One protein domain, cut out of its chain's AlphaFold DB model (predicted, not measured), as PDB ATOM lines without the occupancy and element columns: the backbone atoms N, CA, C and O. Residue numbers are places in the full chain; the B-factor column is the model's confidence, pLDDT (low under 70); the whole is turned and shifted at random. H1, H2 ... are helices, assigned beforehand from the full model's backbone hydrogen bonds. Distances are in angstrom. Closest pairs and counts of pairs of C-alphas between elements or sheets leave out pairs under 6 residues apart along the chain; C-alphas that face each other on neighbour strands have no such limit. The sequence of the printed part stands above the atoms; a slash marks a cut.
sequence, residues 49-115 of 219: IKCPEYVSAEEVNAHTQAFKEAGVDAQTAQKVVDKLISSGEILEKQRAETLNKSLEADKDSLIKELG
ATOM      1  N   ILE A  49     206.536 271.975 346.954       80.12
ATOM      2  CA  ILE A  49     206.201 272.706 348.173       80.12
ATOM      3  C   ILE A  49     206.587 271.836 349.369       80.12
ATOM      4  O   ILE A  49     206.163 270.685 349.480       80.12
ATOM      5  N   LYS A  50     207.361 272.397 350.297       80.06
ATOM      6  CA  LYS A  50     207.625 271.793 351.604       80.06
ATOM      7  C   LYS A  50     206.443 272.062 352.528       80.06
ATOM      8  O   LYS A  50     206.217 273.207 352.914       80.06
ATOM      9  N   CYS A  51     205.746 270.996 352.904       80.44
ATOM     10  CA  CYS A  51     204.707 270.996 353.930       80.44
ATOM     11  C   CYS A  51     205.151 270.167 355.152       80.44
ATOM     12  O   CYS A  51     206.049 269.330 355.023       80.44
ATOM     13  N   PRO A  52     204.545 270.375 356.335       80.88
ATOM     14  CA  PRO A  52     204.805 269.564 357.521       80.88
ATOM     15  C   PRO A  52     204.337 268.114 357.348       80.88
ATOM     16  O   PRO A  52     203.372 267.845 356.639       80.88
ATOM     17  N   GLU A  53     204.978 267.193 358.069       80.44
ATOM     18  CA  GLU A  53     204.764 265.736 357.976       80.44
ATOM     19  C   GLU A  53     203.340 265.273 358.349       80.44
ATOM     20  O   GLU A  53     202.929 264.175 357.986       80.44
ATOM     21  N   TYR A  54     202.559 266.119 359.033       81.00
ATOM     22  CA  TYR A  54     201.157 265.853 359.367       81.00
ATOM     23  C   TYR A  54     200.160 266.157 358.233       81.00
ATOM     24  O   TYR A  54     198.982 265.842 358.378       81.00
ATOM     25  N   VAL A  55     200.590 266.786 357.130       80.06
ATOM     26  CA  VAL A  55     199.737 267.049 355.956       80.06
ATOM     27  C   VAL A  55     199.882 265.889 354.974       80.06
ATOM     28  O   VAL A  55     201.001 265.501 354.633       80.06
ATOM     29  N   SER A  56     198.769 265.328 354.495       85.31
ATOM     30  CA  SER A  56     198.833 264.171 353.598       85.31
ATOM     31  C   SER A  56     199.412 264.542 352.227       85.31
ATOM     32  O   SER A  56     199.199 265.639 351.709       85.31
ATOM     33  N   ALA A  57     200.115 263.602 351.587       81.62
ATOM     34  CA  ALA A  57     200.675 263.819 350.249       81.62
ATOM     35  C   ALA A  57     199.596 264.158 349.195       81.62
ATOM     36  O   ALA A  57     199.882 264.861 348.226       81.62
ATOM     37  N   GLU A  58     198.357 263.698 349.399       84.31
ATOM     38  CA  GLU A  58     197.204 264.018 348.553       84.31
ATOM     39  C   GLU A  58     196.792 265.492 348.691       84.31
ATOM     40  O   GLU A  58     196.661 266.182 347.679       84.31
ATOM     41  N   GLU A  59     196.682 266.013 349.918       83.69
ATOM     42  CA  GLU A  59     196.399 267.433 350.182       83.69
ATOM     43  C   GLU A  59     197.528 268.340 349.675       83.69
ATOM     44  O   GLU A  59     197.265 269.352 349.022       83.69
ATOM     45  N   VAL A  60     198.795 267.965 349.907       84.88
ATOM     46  CA  VAL A  60     199.956 268.713 349.393       84.88
ATOM     47  C   VAL A  60     199.919 268.787 347.865       84.88
ATOM     48  O   VAL A  60     200.172 269.855 347.302       84.88
ATOM     49  N   ASN A  61     199.570 267.692 347.183       84.06
ATOM     50  CA  ASN A  61     199.451 267.666 345.726       84.06
ATOM     51  C   ASN A  61     198.250 268.493 345.230       84.06
ATOM     52  O   ASN A  61     198.401 269.287 344.304       84.06
ATOM     53  N   ALA A  62     197.087 268.391 345.883       86.06
ATOM     54  CA  ALA A  62     195.900 269.178 345.546       86.06
ATOM     55  C   ALA A  62     196.151 270.692 345.677       86.06
ATOM     56  O   ALA A  62     195.856 271.455 344.757       86.06
ATOM     57  N   HIS A  63     196.775 271.136 346.773       85.19
ATOM     58  CA  HIS A  63     197.167 272.537 346.945       85.19
ATOM     59  C   HIS A  63     198.258 272.959 345.953       85.19
ATOM     60  O   HIS A  63     198.174 274.039 345.370       85.19
ATOM     61  N   THR A  64     199.240 272.095 345.688       85.69
ATOM     62  CA  THR A  64     200.270 272.313 344.659       85.69
ATOM     63  C   THR A  64     199.661 272.509 343.266       85.69
ATOM     64  O   THR A  64     200.111 273.374 342.514       85.69
ATOM     65  N   GLN A  65     198.635 271.734 342.907       85.25
ATOM     66  CA  GLN A  65     197.914 271.896 341.648       85.25
ATOM     67  C   GLN A  65     197.093 273.192 341.634       85.25
ATOM     68  O   GLN A  65     197.195 273.948 340.671       85.25
ATOM     69  N   ALA A  66     196.380 273.515 342.717       88.00
ATOM     70  CA  ALA A  66     195.623 274.762 342.829       88.00
ATOM     71  C   ALA A  66     196.511 276.015 342.686       88.00
ATOM     72  O   ALA A  66     196.127 276.967 342.009       88.00
ATOM     73  N   PHE A  67     197.726 276.019 343.252       89.44
ATOM     74  CA  PHE A  67     198.673 277.123 343.054       89.44
ATOM     75  C   PHE A  67     199.160 277.234 341.598       89.44
ATOM     76  O   PHE A  67     199.276 278.347 341.086       89.44
ATOM     77  N   LYS A  68     199.386 276.107 340.902       88.19
ATOM     78  CA  LYS A  68     199.725 276.099 339.463       88.19
ATOM     79  C   LYS A  68     198.579 276.636 338.604       88.19
ATOM     80  O   LYS A  68     198.822 277.451 337.719       88.19
ATOM     81  N   GLU A  69     197.345 276.216 338.876       89.56
ATOM     82  CA  GLU A  69     196.137 276.680 338.176       89.56
ATOM     83  C   GLU A  69     195.862 278.172 338.425       89.56
ATOM     84  O   GLU A  69     195.446 278.884 337.514       89.56
ATOM     85  N   ALA A  70     196.188 278.676 339.619       87.81
ATOM     86  CA  ALA A  70     196.150 280.099 339.954       87.81
ATOM     87  C   ALA A  70     197.330 280.920 339.382       87.81
ATOM     88  O   ALA A  70     197.405 282.125 339.625       87.81
ATOM     89  N   GLY A  71     198.267 280.299 338.652       87.38
ATOM     90  CA  GLY A  71     199.438 280.972 338.078       87.38
ATOM     91  C   GLY A  71     200.484 281.428 339.105       87.38
ATOM     92  O   GLY A  71     201.294 282.303 338.804       87.38
ATOM     93  N   VAL A  72     200.472 280.864 340.316       87.50
ATOM     94  CA  VAL A  72     201.391 281.223 341.405       87.50
ATOM     95  C   VAL A  72     202.699 280.444 341.263       87.50
ATOM     96  O   VAL A  72     202.711 279.210 341.228       87.50
ATOM     97  N   ASP A  73     203.823 281.160 341.211       89.00
ATOM     98  CA  ASP A  73     205.154 280.556 341.150       89.00
ATOM     99  C   ASP A  73     205.501 279.778 342.436       89.00
ATOM    100  O   ASP A  73     204.975 280.051 343.518       89.00
ATOM    101  N   ALA A  74     206.420 278.814 342.330       84.19
ATOM    102  CA  ALA A  74     206.765 277.929 343.441       84.19
ATOM    103  C   ALA A  74     207.339 278.669 344.669       84.19
ATOM    104  O   ALA A  74     207.110 278.239 345.798       84.19
ATOM    105  N   GLN A  75     208.047 279.794 344.489       86.38
ATOM    106  CA  GLN A  75     208.593 280.560 345.616       86.38
ATOM    107  C   GLN A  75     207.499 281.340 346.348       86.38
ATOM    108  O   GLN A  75     207.518 281.428 347.578       86.38
ATOM    109  N   THR A  76     206.542 281.911 345.618       87.00
ATOM    110  CA  THR A  76     205.379 282.584 346.208       87.00
ATOM    111  C   THR A  76     204.456 281.581 346.894       87.00
ATOM    112  O   THR A  76     204.030 281.839 348.020       87.00
ATOM    113  N   ALA A  77     204.219 280.411 346.294       86.44
ATOM    114  CA  ALA A  77     203.452 279.334 346.919       86.44
ATOM    115  C   ALA A  77     204.109 278.846 348.224       86.44
ATOM    116  O   ALA A  77     203.434 278.774 349.253       86.44
ATOM    117  N   GLN A  78     205.432 278.622 348.233       87.25
ATOM    118  CA  GLN A  78     206.158 278.266 349.457       87.25
ATOM    119  C   GLN A  78     206.023 279.347 350.540       87.25
ATOM    120  O   GLN A  78     205.681 279.024 351.671       87.25
ATOM    121  N   LYS A  79     206.190 280.636 350.204       88.50
ATOM    122  CA  LYS A  79     206.018 281.744 351.168       88.50
ATOM    123  C   LYS A  79     204.611 281.802 351.769       88.50
ATOM    124  O   LYS A  79     204.465 282.169 352.935       88.50
ATOM    125  N   VAL A  80     203.575 281.480 350.990       87.56
ATOM    126  CA  VAL A  80     202.193 281.393 351.490       87.56
ATOM    127  C   VAL A  80     202.058 280.231 352.473       87.56
ATOM    128  O   VAL A  80     201.506 280.420 353.554       87.56
ATOM    129  N   VAL A  81     202.615 279.064 352.143       87.19
ATOM    130  CA  VAL A  81     202.597 277.872 353.002       87.19
ATOM    131  C   VAL A  81     203.390 278.089 354.297       87.19
ATOM    132  O   VAL A  81     202.837 277.886 355.375       87.19
ATOM    133  N   ASP A  82     204.609 278.630 354.233       88.00
ATOM    134  CA  ASP A  82     205.423 278.987 355.407       88.00
ATOM    135  C   ASP A  82     204.681 279.963 356.344       88.00
ATOM    136  O   ASP A  82     204.724 279.847 357.575       88.00
ATOM    137  N   LYS A  83     203.950 280.926 355.764       87.81
ATOM    138  CA  LYS A  83     203.133 281.888 356.516       87.81
ATOM    139  C   LYS A  83     201.892 281.244 357.143       87.81
ATOM    140  O   LYS A  83     201.513 281.627 358.248       87.81
ATOM    141  N   LEU A  84     201.265 280.277 356.474       88.06
ATOM    142  CA  LEU A  84     200.138 279.518 357.024       88.06
ATOM    143  C   LEU A  84     200.582 278.626 358.189       88.06
ATOM    144  O   LEU A  84     199.934 278.649 359.232       88.06
ATOM    145  N   ILE A  85     201.711 277.921 358.054       88.62
ATOM    146  CA  ILE A  85     202.289 277.073 359.112       88.62
ATOM    147  C   ILE A  85     202.614 277.918 360.349       88.62
ATOM    148  O   ILE A  85     202.106 277.651 361.436       88.62
ATOM    149  N   SER A  86     203.390 278.993 360.178       88.06
ATOM    150  CA  SER A  86     203.767 279.881 361.288       88.06
ATOM    151  C   SER A  86     202.559 280.574 361.933       88.06
ATOM    152  O   SER A  86     202.511 280.707 363.155       88.06
ATOM    153  N   SER A  87     201.541 280.955 361.153       88.75
ATOM    154  CA  SER A  87     200.274 281.452 361.702       88.75
ATOM    155  C   SER A  87     199.512 280.373 362.479       88.75
ATOM    156  O   SER A  87     198.917 280.688 363.510       88.75
ATOM    157  N   GLY A  88     199.523 279.121 362.014       86.94
ATOM    158  CA  GLY A  88     198.921 277.977 362.700       86.94
ATOM    159  C   GLY A  88     199.558 277.729 364.065       86.94
ATOM    160  O   GLY A  88     198.850 277.691 365.068       86.94
ATOM    161  N   GLU A  89     200.892 277.679 364.129       87.81
ATOM    162  CA  GLU A  89     201.632 277.525 365.389       87.81
ATOM    163  C   GLU A  89     201.360 278.659 366.389       87.81
ATOM    164  O   GLU A  89     201.269 278.425 367.595       87.81
ATOM    165  N   ILE A  90     201.254 279.907 365.912       90.38
ATOM    166  CA  ILE A  90     200.931 281.062 366.765       90.38
ATOM    167  C   ILE A  90     199.514 280.920 367.332       90.38
ATOM    168  O   ILE A  90     199.316 281.114 368.532       90.38
ATOM    169  N   LEU A  91     198.538 280.553 366.496       89.56
ATOM    170  CA  LEU A  91     197.150 280.353 366.915       89.56
ATOM    171  C   LEU A  91     197.003 279.170 367.881       89.56
ATOM    172  O   LEU A  91     196.250 279.269 368.848       89.56
ATOM    173  N   GLU A  92     197.742 278.079 367.673       87.31
ATOM    174  CA  GLU A  92     197.763 276.934 368.586       87.31
ATOM    175  C   GLU A  92     198.306 277.330 369.967       87.31
ATOM    176  O   GLU A  92     197.646 277.083 370.981       87.31
ATOM    177  N   LYS A  93     199.448 278.032 370.015       90.19
ATOM    178  CA  LYS A  93     200.036 278.552 371.263       90.19
ATOM    179  C   LYS A  93     199.068 279.497 371.984       90.19
ATOM    180  O   LYS A  93     198.798 279.308 373.169       90.19
ATOM    181  N   GLN A  94     198.463 280.449 371.269       89.38
ATOM    182  CA  GLN A  94     197.457 281.365 371.829       89.38
ATOM    183  C   GLN A  94     196.212 280.632 372.353       89.38
ATOM    184  O   GLN A  94     195.675 280.993 373.405       89.38
ATOM    185  N   ARG A  95     195.756 279.582 371.658       85.44
ATOM    186  CA  ARG A  95     194.638 278.740 372.102       85.44
ATOM    187  C   ARG A  95     194.995 277.986 373.383       85.44
ATOM    188  O   ARG A  95     194.204 278.017 374.323       85.44
ATOM    189  N   ALA A  96     196.175 277.370 373.450       87.38
ATOM    190  CA  ALA A  96     196.657 276.667 374.639       87.38
ATOM    191  C   ALA A  96     196.796 277.609 375.852       87.38
ATOM    192  O   ALA A  96     196.315 277.291 376.939       87.38
ATOM    193  N   GLU A  97     197.361 278.806 375.663       91.38
ATOM    194  CA  GLU A  97     197.411 279.837 376.706       91.38
ATOM    195  C   GLU A  97     196.021 280.264 377.189       91.38
ATOM    196  O   GLU A  97     195.805 280.427 378.389       91.38
ATOM    197  N   THR A  98     195.078 280.463 376.266       86.94
ATOM    198  CA  THR A  98     193.707 280.885 376.590       86.94
ATOM    199  C   THR A  98     192.972 279.805 377.384       86.94
ATOM    200  O   THR A  98     192.304 280.114 378.370       86.94
ATOM    201  N   LEU A  99     193.146 278.532 377.011       87.69
ATOM    202  CA  LEU A  99     192.600 277.388 377.745       87.69
ATOM    203  C   LEU A  99     193.207 277.274 379.151       87.69
ATOM    204  O   LEU A  99     192.457 277.117 380.113       87.69
ATOM    205  N   ASN A 100     194.527 277.437 379.297       89.19
ATOM    206  CA  ASN A 100     195.187 277.431 380.608       89.19
ATOM    207  C   ASN A 100     194.699 278.579 381.506       89.19
ATOM    208  O   ASN A 100     194.332 278.333 382.653       89.19
ATOM    209  N   LYS A 101     194.598 279.807 380.977       92.19
ATOM    210  CA  LYS A 101     194.039 280.966 381.702       92.19
ATOM    211  C   LYS A 101     192.586 280.723 382.133       92.19
ATOM    212  O   LYS A 101     192.209 281.080 383.245       92.19
ATOM    213  N   SER A 102     191.775 280.083 381.284       89.44
ATOM    214  CA  SER A 102     190.396 279.712 381.627       89.44
ATOM    215  C   SER A 102     190.330 278.637 382.715       89.44
ATOM    216  O   SER A 102     189.475 278.721 383.594       89.44
ATOM    217  N   LEU A 103     191.217 277.637 382.674       91.25
ATOM    218  CA  LEU A 103     191.302 276.577 383.681       91.25
ATOM    219  C   LEU A 103     191.733 277.132 385.046       91.25
ATOM    220  O   LEU A 103     191.163 276.762 386.071       91.25
ATOM    221  N   GLU A 104     192.718 278.026 385.054       93.75
ATOM    222  CA  GLU A 104     193.195 278.702 386.260       93.75
ATOM    223  C   GLU A 104     192.098 279.587 386.864       93.75
ATOM    224  O   GLU A 104     191.802 279.451 388.046       93.75
ATOM    225  N   ALA A 105     191.391 280.382 386.051       93.75
ATOM    226  CA  ALA A 105     190.248 281.183 386.500       93.75
ATOM    227  C   ALA A 105     189.094 280.334 387.078       93.75
ATOM    228  O   ALA A 105     188.494 280.715 388.088       93.75
ATOM    229  N   ASP A 106     188.795 279.176 386.479       92.94
ATOM    230  CA  ASP A 106     187.796 278.230 386.993       92.94
ATOM    231  C   ASP A 106     188.221 277.632 388.350       92.94
ATOM    232  O   ASP A 106     187.399 277.563 389.270       92.94
ATOM    233  N   LYS A 107     189.500 277.247 388.502       92.62
ATOM    234  CA  LYS A 107     190.074 276.775 389.776       92.62
ATOM    235  C   LYS A 107     190.028 277.856 390.849       92.62
ATOM    236  O   LYS A 107     189.504 277.612 391.930       92.62
ATOM    237  N   ASP A 108     190.474 279.063 390.529       94.31
ATOM    238  CA  ASP A 108     190.406 280.235 391.404       94.31
ATOM    239  C   ASP A 108     188.972 280.510 391.874       94.31
ATOM    240  O   ASP A 108     188.728 280.839 393.036       94.31
ATOM    241  N   SER A 109     188.001 280.366 390.968       94.94
ATOM    242  CA  SER A 109     186.582 280.529 391.272       94.94
ATOM    243  C   SER A 109     186.053 279.428 392.196       94.94
ATOM    244  O   SER A 109     185.210 279.711 393.044       94.94
ATOM    245  N   LEU A 110     186.531 278.186 392.061       94.12
ATOM    246  CA  LEU A 110     186.196 277.081 392.965       94.12
ATOM    247  C   LEU A 110     186.860 277.236 394.339       94.12
ATOM    248  O   LEU A 110     186.191 277.034 395.347       94.12
ATOM    249  N   ILE A 111     188.126 277.652 394.399       94.19
ATOM    250  CA  ILE A 111     188.848 277.918 395.654       94.19
ATOM    251  C   ILE A 111     188.178 279.066 396.422       94.19
ATOM    252  O   ILE A 111     187.977 278.961 397.628       94.19
ATOM    253  N   LYS A 112     187.747 280.135 395.737       94.31
ATOM    254  CA  LYS A 112     186.981 281.239 396.351       94.31
ATOM    255  C   LYS A 112     185.590 280.814 396.838       94.31
ATOM    256  O   LYS A 112     185.087 281.397 397.791       94.31
ATOM    257  N   GLU A 113     184.969 279.826 396.194       93.25
ATOM    258  CA  GLU A 113     183.630 279.329 396.544       93.25
ATOM    259  C   GLU A 113     183.652 278.283 397.676       93.25
ATOM    260  O   GLU A 113     182.741 278.251 398.497       93.25
ATOM    261  N   LEU A 114     184.687 277.438 397.725       90.50
ATOM    262  CA  LEU A 114     184.803 276.298 398.648       90.50
ATOM    263  C   LEU A 114     185.783 276.546 399.809       90.50
ATOM    264  O   LEU A 114     185.740 275.839 400.814       90.50
ATOM    265  N   GLY A 115     186.666 277.540 399.691       92.81
ATOM    266  CA  GLY A 115     187.664 277.875 400.703       92.81
ATOM    267  C   GLY A 115     188.589 276.698 401.024       92.81
ATOM    268  O   GLY A 115     189.091 276.018 400.128       92.81
TER     269      GLY A 115
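What this domain is: This is residues 49 to 115 of the 219 residues of an uncharacterized protein of Candidatus Liberibacter americanus str. Sao Paulo (UniProt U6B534). A short helix, H1, and a very long one, H2, meet near their ends as a lopsided V, with H2 as the long arm. Residues 86 to 115, of which 86 to 114 belong to H2, stick out alone from this corner and make most of the length. The printed part has 67 residues, all helix in class, with H1 before H2 and no named strand. It is extended, a rod spanning 63 by 20 by 17 A, and the radius of gyration of the C-alphas is 19.9 A.

Where its parts are: H1, residues 57 to 69, begins at C-alpha 57 (200.675, 263.819, 350.249). H2, residues 74 to 114, is 59.4 A long and ends at C-alpha 114 (184.803, 276.298, 398.648).

How they stand to each other: H1 and H2 are close but not clearly touching; their closest C-alphas, of Phe 67 and Ala 77, are 6.5 A apart. They run opposite ways at a steep tilt of 54 degrees. In both helices every O i to N i+4 pair is within hydrogen-bond range.

The domain as a whole: The C-alphas farthest apart, of Gly 71 and Gly 115, are 63.8 A apart. The printed part has no cut, and the link from H1 to H2 is tight. Residues 53 to 58 stand free. No printed residue is under 70 in pLDDT.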